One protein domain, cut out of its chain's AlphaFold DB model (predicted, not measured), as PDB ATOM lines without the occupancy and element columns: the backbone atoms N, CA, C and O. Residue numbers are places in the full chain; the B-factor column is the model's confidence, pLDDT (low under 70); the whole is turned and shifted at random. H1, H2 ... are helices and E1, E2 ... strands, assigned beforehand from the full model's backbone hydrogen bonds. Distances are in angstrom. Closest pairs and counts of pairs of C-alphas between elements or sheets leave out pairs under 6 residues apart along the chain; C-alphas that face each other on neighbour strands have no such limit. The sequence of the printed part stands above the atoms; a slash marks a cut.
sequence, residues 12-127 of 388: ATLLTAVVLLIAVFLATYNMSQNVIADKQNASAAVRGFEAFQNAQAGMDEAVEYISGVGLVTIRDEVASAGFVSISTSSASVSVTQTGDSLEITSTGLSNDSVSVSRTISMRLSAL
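This is residues 12 to 127 of the 388 residues of an uncharacterized protein of Oceanospirillaceae bacterium (UniProt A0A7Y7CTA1). One very long helix, H1, sticks out of a small body with its residues 12 to 43, while its residues 47 to 66 pack on a twisted four-stranded sheet. Short H2 crosses one end of the sheet. The printed part has 116 residues, with two named helices, then four named strands, a mixed class; E1, E2, E3, E4 form a meander, each strand the antiparallel neighbour of the one before. It is extended, radius of gyration of the C-alphas 25.0 A, spanning 87 by 26 by 24 A.

H1, residues 12 to 69, is on the sheet; its closest C-alphas to E3, residues 101 to 109, are Ala 55 and Gly 108, 3.8 A apart. H2, residues 71 to 81, is close to H1 but not clearly touching, closest C-alphas Ile 66 and Ile 74 at 6.8 A, only just about perpendicular at 71 degrees. Hairpins join E1, residues 84 to 87, to E2, residues 91 to 98, N 84 to O 95 3.0 A; E2 to E3, N 94 to O 105 2.9 A; and E3 to E4, residues 117 to 126, N 104 to O 122 2.9 A. In H1 and H2 every O i to N i+4 pair is within hydrogen-bond range.

H1 runs 85.0 A from C-alpha 12 at (12.414, 8.543, -59.321). E4 runs 29.9 A to C-alpha 126 at (54.023, 75.676, -30.538).

The printed part has no cut and no long link. Residues 113 to 114 and 127 have pLDDT under 70.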
ATOM      1  N   ALA A  12      12.610   7.107 -59.155       83.75
ATOM      2  CA  ALA A  12      12.414   8.543 -59.321       83.75
ATOM      3  C   ALA A  12      12.351   9.277 -57.970       83.75
ATOM      4  O   ALA A  12      12.970  10.323 -57.824       83.75
ATOM      5  N   THR A  13      11.673   8.709 -56.966       89.44
ATOM      6  CA  THR A  13      11.583   9.300 -55.619       89.44
ATOM      7  C   THR A  13      12.900   9.252 -54.845       89.44
ATOM      8  O   THR A  13      13.176  10.142 -54.049       89.44
ATOM      9  N   LEU A  14      13.722   8.224 -55.068       90.44
ATOM     10  CA  LEU A  14      15.024   8.097 -54.408       90.44
ATOM     11  C   LEU A  14      16.026   9.085 -55.017       90.44
ATOM     12  O   LEU A  14      16.732   9.780 -54.291       90.44
ATOM     13  N   LEU A  15      16.013   9.221 -56.345       91.38
ATOM     14  CA  LEU A  15      16.829  10.202 -57.054       91.38
ATOM     15  C   LEU A  15      16.459  11.638 -56.658       91.38
ATOM     16  O   LEU A  15      17.349  12.425 -56.349       91.38
ATOM     17  N   THR A  16      15.167  11.980 -56.598       94.00
ATOM     18  CA  THR A  16      14.752  13.321 -56.152       94.00
ATOM     19  C   THR A  16      15.129  13.584 -54.696       94.00
ATOM     20  O   THR A  16      15.592  14.681 -54.395       94.00
ATOM     21  N   ALA A  17      15.007  12.596 -53.804       95.75
ATOM     22  CA  ALA A  17      15.426  12.739 -52.409       95.75
ATOM     23  C   ALA A  17      16.936  13.001 -52.274       95.75
ATOM     24  O   ALA A  17      17.333  13.880 -51.515       95.75
ATOM     25  N   VAL A  18      17.777  12.296 -53.039       96.19
ATOM     26  CA  VAL A  18      19.235  12.512 -53.038       96.19
ATOM     27  C   VAL A  18      19.590  13.894 -53.581       96.19
ATOM     28  O   VAL A  18      20.392  14.599 -52.973       96.19
ATOM     29  N   VAL A  19      18.968  14.317 -54.685       96.19
ATOM     30  CA  VAL A  19      19.196  15.654 -55.257       96.19
ATOM     31  C   VAL A  19      18.794  16.748 -54.266       96.19
ATOM     32  O   VAL A  19      19.542  17.706 -54.082       96.19
ATOM     33  N   LEU A  20      17.660  16.593 -53.578       96.69
ATOM     34  CA  LEU A  20      17.231  17.533 -52.539       96.69
ATOM     35  C   LEU A  20      18.183  17.543 -51.342       96.69
ATOM     36  O   LEU A  20      18.503  18.613 -50.835       96.69
ATOM     37  N   LEU A  21      18.679  16.381 -50.914       97.12
ATOM     38  CA  LEU A  21      19.628  16.289 -49.805       97.12
ATOM     39  C   LEU A  21      20.959  16.973 -50.143       97.12
ATOM     40  O   LEU A  21      21.486  17.717 -49.319       97.12
ATOM     41  N   ILE A  22      21.460  16.801 -51.370       97.12
ATOM     42  CA  ILE A  22      22.652  17.508 -51.860       97.12
ATOM     43  C   ILE A  22      22.397  19.020 -51.929       97.12
ATOM     44  O   ILE A  22      23.245  19.800 -51.498       97.12
ATOM     45  N   ALA A  23      21.228  19.448 -52.415       97.06
ATOM     46  CA  ALA A  23      20.876  20.865 -52.484       97.06
ATOM     47  C   ALA A  23      20.814  21.518 -51.090       97.06
ATOM     48  O   ALA A  23      21.376  22.595 -50.889       97.06
ATOM     49  N   VAL A  24      20.196  20.848 -50.110       97.00
ATOM     50  CA  VAL A  24      20.135  21.319 -48.714       97.00
ATOM     51  C   VAL A  24      21.524  21.338 -48.076       97.00
ATOM     52  O   VAL A  24      21.858  22.294 -47.375       97.00
ATOM     53  N   PHE A  25      22.356  20.327 -48.342       97.25
ATOM     54  CA  PHE A  25      23.734  20.287 -47.857       97.25
ATOM     55  C   PHE A  25      24.552  21.474 -48.384       97.25
ATOM     56  O   PHE A  25      25.168  22.183 -47.592       97.25
ATOM     57  N   LEU A  26      24.500  21.748 -49.693       97.19
ATOM     58  CA  LEU A  26      25.199  22.885 -50.301       97.19
ATOM     59  C   LEU A  26      24.698  24.229 -49.759       97.19
ATOM     60  O   LEU A  26      25.503  25.113 -49.472       97.19
ATOM     61  N   ALA A  27      23.384  24.388 -49.574       96.62
ATOM     62  CA  ALA A  27      22.817  25.599 -48.986       96.62
ATOM     63  C   ALA A  27      23.290  25.810 -47.536       96.62
ATOM     64  O   ALA A  27      23.742  26.899 -47.185       96.62
ATOM     65  N   THR A  28      23.255  24.756 -46.715       96.88
ATOM     66  CA  THR A  28      23.686  24.805 -45.307       96.88
ATOM     67  C   THR A  28      25.186  25.070 -45.191       96.88
ATOM     68  O   THR A  28      25.612  25.859 -44.350       96.88
ATOM     69  N   TYR A  29      25.991  24.461 -46.064       97.31
ATOM     70  CA  TYR A  29      27.435  24.668 -46.113       97.31
ATOM     71  C   TYR A  29      27.794  26.122 -46.443       97.31
ATOM     72  O   TYR A  29      28.559  26.743 -45.706       97.31
ATOM     73  N   ASN A  30      27.183  26.697 -47.485       96.44
ATOM     74  CA  ASN A  30      27.395  28.102 -47.846       96.44
ATOM     75  C   ASN A  30      26.940  29.053 -46.725       96.44
ATOM     76  O   ASN A  30      27.648  30.001 -46.393       96.44
ATOM     77  N   MET A  31      25.797  28.775 -46.086       97.00
ATOM     78  CA  MET A  31      25.323  29.571 -44.949       97.00
ATOM     79  C   MET A  31      26.292  29.497 -43.760       97.00
ATOM     80  O   MET A  31      26.583  30.519 -43.146       97.00
ATOM     81  N   SER A  32      26.840  28.315 -43.463       97.44
ATOM     82  CA  SER A  32      27.840  28.145 -42.405       97.44
ATOM     83  C   SER A  32      29.125  28.920 -42.693       97.44
ATOM     84  O   SER A  32      29.683  29.509 -41.769       97.44
ATOM     85  N   GLN A  33      29.604  28.932 -43.941       96.81
ATOM     86  CA  GLN A  33      30.791  29.709 -44.311       96.81
ATOM     87  C   GLN A  33      30.556  31.212 -44.151       96.81
ATOM     88  O   GLN A  33      31.384  31.886 -43.541       96.81
ATOM     89  N   ASN A  34      29.408  31.714 -44.614       95.50
ATOM     90  CA  ASN A  34      29.056  33.128 -44.475       95.50
ATOM     91  C   ASN A  34      28.970  33.546 -43.001       95.50
ATOM     92  O   ASN A  34      29.557  34.549 -42.618       95.50
ATOM     93  N   VAL A  35      28.338  32.735 -42.142       96.69
ATOM     94  CA  VAL A  35      28.248  33.033 -40.700       96.69
ATOM     95  C   VAL A  35      29.625  33.055 -40.031       96.69
ATOM     96  O   VAL A  35      29.856  33.867 -39.137       96.69
ATOM     97  N   ILE A  36      30.547  32.172 -40.425       96.00
ATOM     98  CA  ILE A  36      31.913  32.175 -39.882       96.00
ATOM     99  C   ILE A  36      32.663  33.429 -40.336       96.00
ATOM    100  O   ILE A  36      33.276  34.087 -39.497       96.00
ATOM    101  N   ALA A  37      32.576  33.780 -41.621       94.81
ATOM    102  CA  ALA A  37      33.194  34.988 -42.160       94.81
ATOM    103  C   ALA A  37      32.643  36.254 -41.480       94.81
ATOM    104  O   ALA A  37      33.418  37.092 -41.024       94.81
ATOM    105  N   ASP A  38      31.324  36.348 -41.300       95.94
ATOM    106  CA  ASP A  38      30.682  37.471 -40.614       95.94
ATOM    107  C   ASP A  38      31.106  37.557 -39.145       95.94
ATOM    108  O   ASP A  38      31.400  38.643 -38.648       95.94
ATOM    109  N   LYS A  39      31.213  36.419 -38.444       93.62
ATOM    110  CA  LYS A  39      31.716  36.389 -37.061       93.62
ATOM    111  C   LYS A  39      33.181  36.806 -36.964       93.62
ATOM    112  O   LYS A  39      33.541  37.499 -36.015       93.62
ATOM    113  N   GLN A  40      34.020  36.395 -37.912       91.56
ATOM    114  CA  GLN A  40      35.427  36.795 -37.956       91.56
ATOM    115  C   GLN A  40      35.563  38.292 -38.235       91.56
ATOM    116  O   GLN A  40      36.283  38.968 -37.507       91.56
ATOM    117  N   ASN A  41      34.808  38.823 -39.198       90.38
ATOM    118  CA  ASN A  41      34.784  40.250 -39.516       90.38
ATOM    119  C   ASN A  41      34.256  41.086 -38.345       90.38
ATOM    120  O   ASN A  41      34.872  42.082 -37.978       90.38
ATOM    121  N   ALA A  42      33.160  40.661 -37.706       92.56
ATOM    122  CA  ALA A  42      32.620  41.334 -36.528       92.56
ATOM    123  C   ALA A  42      33.609  41.302 -35.352       92.56
ATOM    124  O   ALA A  42      33.806  42.310 -34.677       92.56
ATOM    125  N   SER A  43      34.280  40.167 -35.127       90.31
ATOM    126  CA  SER A  43      35.302  40.045 -34.084       90.31
ATOM    127  C   SER A  43      36.533  40.909 -34.370       90.31
ATOM    128  O   SER A  43      37.059  41.529 -33.447       90.31
ATOM    129  N   ALA A  44      36.983  40.974 -35.625       89.31
ATOM    130  CA  ALA A  44      38.082  41.839 -36.037       89.31
ATOM    131  C   ALA A  44      37.713  43.323 -35.900       89.31
ATOM    132  O   ALA A  44      38.540  44.114 -35.459       89.31
ATOM    133  N   ALA A  45      36.463  43.693 -36.200       91.56
ATOM    134  CA  ALA A  45      35.971  45.053 -36.011       91.56
ATOM    135  C   ALA A  45      35.993  45.467 -34.531       91.56
ATOM    136  O   ALA A  45      36.539  46.518 -34.216       91.56
ATOM    137  N   VAL A  46      35.477  44.631 -33.620       92.62
ATOM    138  CA  VAL A  46      35.507  44.910 -32.167       92.62
ATOM    139  C   VAL A  46      36.941  45.068 -31.664       92.62
ATOM    140  O   VAL A  46      37.256  46.066 -31.025       92.62
ATOM    141  N   ARG A  47      37.837  44.144 -32.025       92.75
ATOM    142  CA  ARG A  47      39.259  44.236 -31.656       92.75
ATOM    143  C   ARG A  47      39.953  45.459 -32.253       92.75
ATOM    144  O   ARG A  47      40.823  46.041 -31.615       92.75
ATOM    145  N   GLY A  48      39.555  45.866 -33.456       93.06
ATOM    146  CA  GLY A  48      40.011  47.106 -34.076       93.06
ATOM    147  C   GLY A  48      39.578  48.346 -33.294       93.06
ATOM    148  O   GLY A  48      40.390  49.249 -33.123       93.06
ATOM    149  N   PHE A  49      38.344  48.377 -32.781       93.31
ATOM    150  CA  PHE A  49      37.875  49.463 -31.915       93.31
ATOM    151  C   PHE A  49      38.618  49.503 -30.579       93.31
ATOM    152  O   PHE A  49      38.986  50.584 -30.133       93.31
ATOM    153  N   GLU A  50      38.875  48.350 -29.962       92.75
ATOM    154  CA  GLU A  50      39.674  48.269 -28.731       92.75
ATOM    155  C   GLU A  50      41.104  48.779 -28.954       92.75
ATOM    156  O   GLU A  50      41.576  49.638 -28.215       92.75
ATOM    157  N   ALA A  51      41.773  48.308 -30.011       93.56
ATOM    158  CA  ALA A  51      43.116  48.761 -30.370       93.56
ATOM    159  C   ALA A  51      43.156  50.276 -30.631       93.56
ATOM    160  O   ALA A  51      44.088  50.948 -30.199       93.56
ATOM    161  N   PHE A  52      42.129  50.826 -31.288       94.69
ATOM    162  CA  PHE A  52      42.000  52.266 -31.509       94.69
ATOM    163  C   PHE A  52      41.834  53.045 -30.196       94.69
ATOM    164  O   PHE A  52      42.523  54.040 -29.993       94.69
ATOM    165  N   GLN A  53      40.967  52.588 -29.284       94.12
ATOM    166  CA  GLN A  53      40.780  53.234 -27.976       94.12
ATOM    167  C   GLN A  53      42.068  53.228 -27.153       94.12
ATOM    168  O   GLN A  53      42.425  54.247 -26.569       94.12
ATOM    169  N   ASN A  54      42.801  52.115 -27.165       93.31
ATOM    170  CA  ASN A  54      44.095  52.014 -26.501       93.31
ATOM    171  C   ASN A  54      45.126  52.970 -27.117       93.31
ATOM    172  O   ASN A  54      45.866  53.625 -26.386       93.31
ATOM    173  N   ALA A  55      45.151  53.083 -28.450       94.50
ATOM    174  CA  ALA A  55      46.021  54.025 -29.144       94.50
ATOM    175  C   ALA A  55      45.676  55.479 -28.773       94.50
ATOM    176  O   ALA A  55      46.582  56.263 -28.492       94.50
ATOM    177  N   GLN A  56      44.384  55.821 -28.714       94.31
ATOM    178  CA  GLN A  56      43.910  57.145 -28.304       94.31
ATOM    179  C   GLN A  56      44.294  57.467 -26.858       94.31
ATOM    180  O   GLN A  56      44.828  58.538 -26.614       94.31
ATOM    181  N   ALA A  57      44.129  56.522 -25.928       93.19
ATOM    182  CA  ALA A  57      44.551  56.711 -24.542       93.19
ATOM    183  C   ALA A  57      46.059  57.002 -24.434       93.19
ATOM    184  O   ALA A  57      46.454  57.948 -23.761       93.19
ATOM    185  N   GLY A  58      46.900  56.254 -25.162       93.38
ATOM    186  CA  GLY A  58      48.341  56.527 -25.187       93.38
ATOM    187  C   GLY A  58      48.694  57.864 -25.845       93.38
ATOM    188  O   GLY A  58      49.671  58.508 -25.477       93.38
ATOM    189  N   MET A  59      47.893  58.312 -26.813       94.00
ATOM    190  CA  MET A  59      48.063  59.624 -27.428       94.00
ATOM    191  C   MET A  59      47.731  60.755 -26.454       94.00
ATOM    192  O   MET A  59      48.493  61.714 -26.373       94.00
ATOM    193  N   ASP A  60      46.635  60.631 -25.709       91.94
ATOM    194  CA  ASP A  60      46.229  61.619 -24.711       91.94
ATOM    195  C   ASP A  60      47.283  61.715 -23.590       91.94
ATOM    196  O   ASP A  60      47.716  62.814 -23.251       91.94
ATOM    197  N   GLU A  61      47.803  60.573 -23.121       90.44
ATOM    198  CA  GLU A  61      48.910  60.508 -22.151       90.44
ATOM    199  C   GLU A  61      50.195  61.161 -22.690       90.44
ATOM    200  O   GLU A  61      50.895  61.873 -21.970       90.44
ATOM    201  N   ALA A  62      50.504  60.980 -23.976       91.25
ATOM    202  CA  ALA A  62      51.661  61.619 -24.595       91.25
ATOM    203  C   ALA A  62      51.505  63.136 -24.737       91.25
ATOM    204  O   ALA A  62      52.475  63.868 -24.541       91.25
ATOM    205  N   VAL A  63      50.305  63.617 -25.074       89.94
ATOM    206  CA  VAL A  63      50.009  65.056 -25.117       89.94
ATOM    207  C   VAL A  63      50.150  65.659 -23.721       89.94
ATOM    208  O   VAL A  63      50.803  66.692 -23.586       89.94
ATOM    209  N   GLU A  64      49.611  65.000 -22.692       84.81
ATOM    210  CA  GLU A  64      49.741  65.426 -21.295       84.81
ATOM    211  C   GLU A  64      51.216  65.478 -20.867       84.81
ATOM    212  O   GLU A  64      51.680  66.518 -20.395       84.81
ATOM    213  N   TYR A  65      51.989  64.423 -21.142       84.25
ATOM    214  CA  TYR A  65      53.426  64.377 -20.857       84.25
ATOM    215  C   TYR A  65      54.196  65.519 -21.535       84.25
ATOM    216  O   TYR A  65      54.963  66.226 -20.881       84.25
ATOM    217  N   ILE A  66      53.972  65.749 -22.835       86.25
ATOM    218  CA  ILE A  66      54.636  66.836 -23.572       86.25
ATOM    219  C   ILE A  66      54.192  68.203 -23.040       86.25
ATOM    220  O   ILE A  66      55.012  69.115 -22.968       86.25
ATOM    221  N   SER A  67      52.923  68.358 -22.657       80.25
ATOM    222  CA  SER A  67      52.417  69.608 -22.085       80.25
ATOM    223  C   SER A  67      53.019  69.922 -20.713       80.25
ATOM    224  O   SER A  67      53.278  71.087 -20.433       80.25
ATOM    225  N   GLY A  68      53.304  68.902 -19.895       71.88
ATOM    226  CA  GLY A  68      53.932  69.076 -18.584       71.88
ATOM    227  C   GLY A  68      55.447  69.285 -18.644       71.88
ATOM    228  O   GLY A  68      55.989  70.063 -17.866       71.88
ATOM    229  N   VAL A  69      56.143  68.611 -19.567       76.12
ATOM    230  CA  VAL A  69      57.608  68.724 -19.721       76.12
ATOM    231  C   VAL A  69      58.007  69.936 -20.576       76.12
ATOM    232  O   VAL A  69      59.078  70.514 -20.387       76.12
ATOM    233  N   GLY A  70      57.144  70.341 -21.507       75.06
ATOM    234  CA  GLY A  70      57.385  71.426 -22.449       75.06
ATOM    235  C   GLY A  70      57.930  70.939 -23.794       75.06
ATOM    236  O   GLY A  70      58.731  70.005 -23.895       75.06
ATOM    237  N   LEU A  71      57.508  71.610 -24.869       79.56
ATOM    238  CA  LEU A  71      57.804  71.193 -26.243       79.56
ATOM    239  C   LEU A  71      59.300  71.299 -26.584       79.56
ATOM    240  O   LEU A  71      59.808  70.483 -27.351       79.56
ATOM    241  N   VAL A  72      60.008  72.279 -26.011       76.25
ATOM    242  CA  VAL A  72      61.452  72.479 -26.236       76.25
ATOM    243  C   VAL A  72      62.274  71.353 -25.626       76.25
ATOM    244  O   VAL A  72      63.086  70.765 -26.329       76.25
ATOM    245  N   THR A  73      62.007  70.993 -24.372       77.56
ATOM    246  CA  THR A  73      62.710  69.907 -23.680       77.56
ATOM    247  C   THR A  73      62.568  68.591 -24.439       77.56
ATOM    248  O   THR A  73      63.563  67.943 -24.753       77.56
ATOM    249  N   ILE A  74      61.341  68.236 -24.842       85.25
ATOM    250  CA  ILE A  74      61.099  67.023 -25.635       85.25
ATOM    251  C   ILE A  74      61.796  67.098 -26.991       85.25
ATOM    252  O   ILE A  74      62.341  66.102 -27.463       85.25
ATOM    253  N   ARG A  75      61.811  68.265 -27.637       84.81
ATOM    254  CA  ARG A  75      62.528  68.445 -28.901       84.81
ATOM    255  C   ARG A  75      64.028  68.218 -28.732       84.81
ATOM    256  O   ARG A  75      64.616  67.566 -29.587       84.81
ATOM    257  N   ASP A  76      64.628  68.697 -27.649       81.69
ATOM    258  CA  ASP A  76      66.053  68.511 -27.376       81.69
ATOM    259  C   ASP A  76      66.374  67.044 -27.041       81.69
ATOM    260  O   ASP A  76      67.340  66.480 -27.566       81.69
ATOM    261  N   GLU A  77      65.511  66.376 -26.265       85.44
ATOM    262  CA  GLU A  77      65.592  64.929 -26.034       85.44
ATOM    263  C   GLU A  77      65.522  64.152 -27.355       85.44
ATOM    264  O   GLU A  77      66.398  63.333 -27.643       85.44
ATOM    265  N   VAL A  78      64.536  64.452 -28.205       90.38
ATOM    266  CA  VAL A  78      64.374  63.832 -29.526       90.38
ATOM    267  C   VAL A  78      65.552  64.156 -30.447       90.38
ATOM    268  O   VAL A  78      66.003  63.274 -31.174       90.38
ATOM    269  N   ALA A  79      66.098  65.371 -30.417       85.69
ATOM    270  CA  ALA A  79      67.270  65.739 -31.208       85.69
ATOM    271  C   ALA A  79      68.516  64.943 -30.786       85.69
ATOM    272  O   ALA A  79      69.346  64.603 -31.631       85.69
ATOM    273  N   SER A  80      68.629  64.605 -29.496       85.38
ATOM    274  CA  SER A  80      69.735  63.803 -28.961       85.38
ATOM    275  C   SER A  80      69.573  62.293 -29.194       85.38
ATOM    276  O   SER A  80      70.541  61.619 -29.548       85.38
ATOM    277  N   ALA A  81      68.358  61.756 -29.031       86.12
ATOM    278  CA  ALA A  81      68.070  60.318 -29.045       86.12
ATOM    279  C   ALA A  81      67.443  59.817 -30.363       86.12
ATOM    280  O   ALA A  81      67.344  58.612 -30.594       86.12
ATOM    281  N   GLY A  82      66.999  60.723 -31.234       87.62
ATOM    282  CA  GLY A  82      66.240  60.453 -32.459       87.62
ATOM    283  C   GLY A  82      64.734  60.268 -32.233       87.62
ATOM    284  O   GLY A  82      63.940  60.590 -33.119       87.62
ATOM    285  N   PHE A  83      64.329  59.769 -31.063       89.25
ATOM    286  CA  PHE A  83      62.934  59.653 -30.632       89.25
ATOM    287  C   PHE A  83      62.838  59.545 -29.105       89.25
ATOM    288  O   PHE A  83      63.782  59.108 -28.448       89.25
ATOM    289  N   VAL A  84      61.670  59.877 -28.554       89.50
ATOM    290  CA  VAL A  84      61.308  59.628 -27.149       89.50
ATOM    291  C   VAL A  84      60.186  58.597 -27.125       89.50
ATOM    292  O   VAL A  84      59.223  58.720 -27.880       89.50
ATOM    293  N   SER A  85      60.307  57.557 -26.298       89.50
ATOM    294  CA  SER A  85      59.237  56.572 -26.116       89.50
ATOM    295  C   SER A  85      58.537  56.791 -24.786       89.50
ATOM    296  O   SER A  85      59.187  56.858 -23.747       89.50
ATOM    297  N   ILE A  86      57.210  56.875 -24.836       85.38
ATOM    298  CA  ILE A  86      56.351  56.991 -23.661       85.38
ATOM    299  C   ILE A  86      55.678  55.628 -23.507       85.38
ATOM    300  O   ILE A  86      54.919  55.180 -24.372       85.38
ATOM    301  N   SER A  87      56.062  54.901 -22.458       76.50
ATOM    302  CA  SER A  87      55.552  53.558 -22.200       76.50
ATOM    303  C   SER A  87      54.226  53.644 -21.459       76.50
ATOM    304  O   SER A  87      54.204  54.079 -20.312       76.50
ATOM    305  N   THR A  88      53.158  53.159 -22.080       77.69
ATOM    306  CA  THR A  88      51.839  53.053 -21.444       77.69
ATOM    307  C   THR A  88      51.480  51.575 -21.276       77.69
ATOM    308  O   THR A  88      52.065  50.702 -21.925       77.69
ATOM    309  N   SER A  89      50.513  51.253 -20.416       78.75
ATOM    310  CA  SER A  89      50.093  49.858 -20.211       78.75
ATOM    311  C   SER A  89      49.402  49.231 -21.430       78.75
ATOM    312  O   SER A  89      49.332  48.007 -21.523       78.75
ATOM    313  N   SER A  90      48.862  50.049 -22.337       80.12
ATOM    314  CA  SER A  90      47.945  49.622 -23.407       80.12
ATOM    315  C   SER A  90      48.375  50.035 -24.820       80.12
ATOM    316  O   SER A  90      47.828  49.522 -25.800       80.12
ATOM    317  N   ALA A  91      49.354  50.929 -24.947       89.06
ATOM    318  CA  ALA A  91      49.874  51.414 -26.219       89.06
ATOM    319  C   ALA A  91      51.383  51.688 -26.166       89.06
ATOM    320  O   ALA A  91      51.945  52.084 -25.143       89.06
ATOM    321  N   SER A  92      52.045  51.516 -27.306       91.25
ATOM    322  CA  SER A  92      53.416  51.980 -27.498       91.25
ATOM    323  C   SER A  92      53.391  53.353 -28.156       91.25
ATOM    324  O   SER A  92      52.920  53.469 -29.293       91.25
ATOM    325  N   VAL A  93      53.908  54.369 -27.469       94.81
ATOM    326  CA  VAL A  93      53.956  55.738 -27.985       94.81
ATOM    327  C   VAL A  93      55.397  56.135 -28.287       94.81
ATOM    328  O   VAL A  93      56.317  55.856 -27.512       94.81
ATOM    329  N   SER A  94      55.592  56.785 -29.429       95.12
ATOM    330  CA  SER A  94      56.866  57.354 -29.857       95.12
ATOM    331  C   SER A  94      56.669  58.784 -30.340       95.12
ATOM    332  O   SER A  94      55.776  59.039 -31.152       95.12
ATOM    333  N   VAL A  95      57.529  59.688 -29.892       95.19
ATOM    334  CA  VAL A  95      57.577  61.089 -30.307       95.19
ATOM    335  C   VAL A  95      58.824  61.291 -31.157       95.19
ATOM    336  O   VAL A  95      59.926  60.927 -30.745       95.19
ATOM    337  N   THR A  96      58.656  61.854 -32.350       95.25
ATOM    338  CA  THR A  96      59.755  62.219 -33.254       95.25
ATOM    339  C   THR A  96      59.640  63.681 -33.667       95.25
ATOM    340  O   THR A  96      58.577  64.287 -33.560       95.25
ATOM    341  N   GLN A  97      60.730  64.278 -34.139       92.94
ATOM    342  CA  GLN A  97      60.736  65.667 -34.585       92.94
ATOM    343  C   GLN A  97      60.566  65.719 -36.105       92.94
ATOM    344  O   GLN A  97      61.304  65.073 -36.849       92.94
ATOM    345  N   THR A  98      59.613  66.523 -36.574       89.19
ATOM    346  CA  THR A  98      59.402  66.811 -37.997       89.19
ATOM    347  C   THR A  98      59.387  68.324 -38.210       89.19
ATOM    348  O   THR A  98      58.363  68.985 -38.022       89.19
ATOM    349  N   GLY A  99      60.532  68.880 -38.615       86.81
ATOM    350  CA  GLY A  99      60.721  70.333 -38.702       86.81
ATOM    351  C   GLY A  99      60.619  70.983 -37.320       86.81
ATOM    352  O   GLY A  99      61.274  70.530 -36.381       86.81
ATOM    353  N   ASP A 100      59.758  71.994 -37.195       81.75
ATOM    354  CA  ASP A 100      59.493  72.699 -35.929       81.75
ATOM    355  C   ASP A 100      58.367  72.056 -35.094       81.75
ATOM    356  O   ASP A 100      58.005  72.565 -34.036       81.75
ATOM    357  N   SER A 101      57.805  70.937 -35.565       88.81
ATOM    358  CA  SER A 101      56.719  70.209 -34.898       88.81
ATOM    359  C   SER A 101      57.181  68.858 -34.355       88.81
ATOM    360  O   SER A 101      58.100  68.238 -34.896       88.81
ATOM    361  N   LEU A 102      56.510  68.377 -33.311       92.75
ATOM    362  CA  LEU A 102      56.649  67.015 -32.805       92.75
ATOM    363  C   LEU A 102      55.560  66.135 -33.424       92.75
ATOM    364  O   LEU A 102      54.388  66.498 -33.408       92.75
ATOM    365  N   GLU A 103      55.929  64.984 -33.973       95.75
ATOM    366  CA  GLU A 103      55.004  63.952 -34.434       95.75
ATOM    367  C   GLU A 103      54.902  62.861 -33.370       95.75
ATOM    368  O   GLU A 103      55.864  62.139 -33.103       95.75
ATOM    369  N   ILE A 104      53.723  62.742 -32.763       95.69
ATOM    370  CA  ILE A 104      53.402  61.651 -31.850       95.69
ATOM    371  C   ILE A 104      52.799  60.527 -32.676       95.69
ATOM    372  O   ILE A 104      51.877  60.747 -33.461       95.69
ATOM    373  N   THR A 105      53.301  59.316 -32.477       96.38
ATOM    374  CA  THR A 105      52.741  58.085 -33.030       96.38
ATOM    375  C   THR A 105      52.406  57.152 -31.880       96.38
ATOM    376  O   THR A 105      53.299  56.749 -31.139       96.38
ATOM    377  N   SER A 106      51.130  56.806 -31.731       96.25
ATOM    378  CA  SER A 106      50.645  55.861 -30.725       96.25
ATOM    379  C   SER A 106      50.119  54.612 -31.416       96.25
ATOM    380  O   SER A 106      49.261  54.698 -32.293       96.25
ATOM    381  N   THR A 107      50.644  53.448 -31.037       94.88
ATOM    382  CA  THR A 107      50.162  52.150 -31.517       94.88
ATOM    383  C   THR A 107      49.499  51.400 -30.375       94.88
ATOM    384  O   THR A 107      50.169  50.953 -29.445       94.88
ATOM    385  N   GLY A 108      48.181  51.249 -30.459       92.88
ATOM    386  CA  GLY A 108      47.394  50.450 -29.532       92.88
ATOM    387  C   GLY A 108      47.259  49.015 -30.022       92.88
ATOM    388  O   GLY A 108      47.075  48.755 -31.216       92.88
ATOM    389  N   LEU A 109      47.342  48.074 -29.086       90.38
ATOM    390  CA  LEU A 109      47.086  46.660 -29.335       90.38
ATOM    391  C   LEU A 109      45.714  46.285 -28.777       90.38
ATOM    392  O   LEU A 109      45.262  46.833 -27.772       90.38
ATOM    393  N   SER A 110      45.047  45.341 -29.429       87.88
ATOM    394  CA  SER A 110      43.872  44.667 -28.858       87.88
ATOM    395  C   SER A 110      44.239  43.927 -27.565       87.88
ATOM    396  O   SER A 110      45.407  43.638 -27.314       87.88
ATOM    397  N   ASN A 111      43.249  43.601 -26.730       82.31
ATOM    398  CA  ASN A 111      43.483  43.064 -25.380       82.31
ATOM    399  C   ASN A 111      44.209  41.695 -25.367       82.31
ATOM    400  O   ASN A 111      44.823  41.311 -24.377       82.31
ATOM    401  N   ASP A 112      44.185  40.961 -26.486       79.00
ATOM    402  CA  ASP A 112      44.977  39.737 -26.678       79.00
ATOM    403  C   ASP A 112      46.429  40.000 -27.128       79.00
ATOM    404  O   ASP A 112      47.173  39.060 -27.401       79.00
ATOM    405  N   SER A 113      46.834  41.275 -27.170       65.00
ATOM    406  CA  SER A 113      48.178  41.813 -27.436       65.00
ATOM    407  C   SER A 113      48.814  41.407 -28.773       65.00
ATOM    408  O   SER A 113      49.977  41.722 -29.011       65.00
ATOM    409  N   VAL A 114      48.095  40.694 -29.649       67.94
ATOM    410  CA  VAL A 114      48.697  40.052 -30.833       67.94
ATOM    411  C   VAL A 114      47.813  40.130 -32.080       67.94
ATOM    412  O   VAL A 114      48.339  40.098 -33.191       67.94
ATOM    413  N   SER A 115      46.483  40.210 -31.956       75.25
ATOM    414  CA  SER A 115      45.612  39.939 -33.112       75.25
ATOM    415  C   SER A 115      45.326  41.138 -34.013       75.25
ATOM    416  O   SER A 115      45.188  40.969 -35.225       75.25
ATOM    417  N   VAL A 116      45.219  42.335 -33.439       88.06
ATOM    418  CA  VAL A 116      44.928  43.580 -34.160       88.06
ATOM    419  C   VAL A 116      45.681  44.730 -33.501       88.06
ATOM    420  O   VAL A 116      45.651  44.859 -32.274       88.06
ATOM    421  N   SER A 117      46.318  45.561 -34.325       90.88
ATOM    422  CA  SER A 117      46.967  46.812 -33.936       90.88
ATOM    423  C   SER A 117      46.354  47.983 -34.699       90.88
ATOM    424  O   SER A 117      45.991  47.835 -35.868       90.88
ATOM    425  N   ARG A 118      46.277  49.145 -34.052       93.62
ATOM    426  CA  ARG A 118      45.919  50.420 -34.683       93.62
ATOM    427  C   ARG A 118      46.970  51.453 -34.349       93.62
ATOM    428  O   ARG A 118      47.384  51.543 -33.197       93.62
ATOM    429  N   THR A 119      47.380  52.215 -35.352       94.94
ATOM    430  CA  THR A 119      48.373  53.268 -35.182       94.94
ATOM    431  C   THR A 119      47.734  54.593 -35.538       94.94
ATOM    432  O   THR A 119      47.301  54.790 -36.669       94.94
ATOM    433  N   ILE A 120      47.721  55.509 -34.579       96.19
ATOM    434  CA  ILE A 120      47.311  56.891 -34.798       96.19
ATOM    435  C   ILE A 120      48.539  57.792 -34.724       96.19
ATOM    436  O   ILE A 120      49.436  57.572 -33.906       96.19
ATOM    437  N   SER A 121      48.590  58.814 -35.572       96.12
ATOM    438  CA  SER A 121      49.607  59.855 -35.470       96.12
ATOM    439  C   SER A 121      48.998  61.247 -35.506       96.12
ATOM    440  O   SER A 121      47.977  61.482 -36.149       96.12
ATOM    441  N   MET A 122      49.617  62.175 -34.781       95.75
ATOM    442  CA  MET A 122      49.278  63.595 -34.816       95.75
ATOM    443  C   MET A 122      50.542  64.432 -34.689       95.75
ATOM    444  O   MET A 122      51.555  63.973 -34.164       95.75
ATOM    445  N   ARG A 123      50.469  65.684 -35.139       94.12
ATOM    446  CA  ARG A 123      51.549  66.648 -34.944       94.12
ATOM    447  C   ARG A 123      51.142  67.737 -33.976       94.12
ATOM    448  O   ARG A 123      50.048  68.295 -34.079       94.12
ATOM    449  N   LEU A 124      52.067  68.055 -33.087       91.06
ATOM    450  CA  LEU A 124      51.997  69.144 -32.133       91.06
ATOM    451  C   LEU A 124      53.011  70.212 -32.524       91.06
ATOM    452  O   LEU A 124      54.151  69.904 -32.873       91.06
ATOM    453  N   SER A 125      52.597  71.469 -32.468       86.75
ATOM    454  CA  SER A 125      53.478  72.612 -32.684       86.75
ATOM    455  C   SER A 125      53.180  73.680 -31.646       86.75
ATOM    456  O   SER A 125      52.032  73.845 -31.227       86.75
ATOM    457  N   ALA A 126      54.207  74.438 -31.278       76.56
ATOM    458  CA  ALA A 126      54.023  75.676 -30.538       76.56
ATOM    459  C   ALA A 126      53.179  76.655 -31.373       76.56
ATOM    460  O   ALA A 126      53.411  76.807 -32.581       76.56
ATOM    461  N   LEU A 127      52.195  77.312 -30.751       69.50
ATOM    462  CA  LEU A 127      51.497  78.429 -31.377       69.50
ATOM    463  C   LEU A 127      52.449  79.632 -31.510       69.50
ATOM    464  O   LEU A 127      53.102  79.999 -30.534       69.50
TER     465      LEU A 127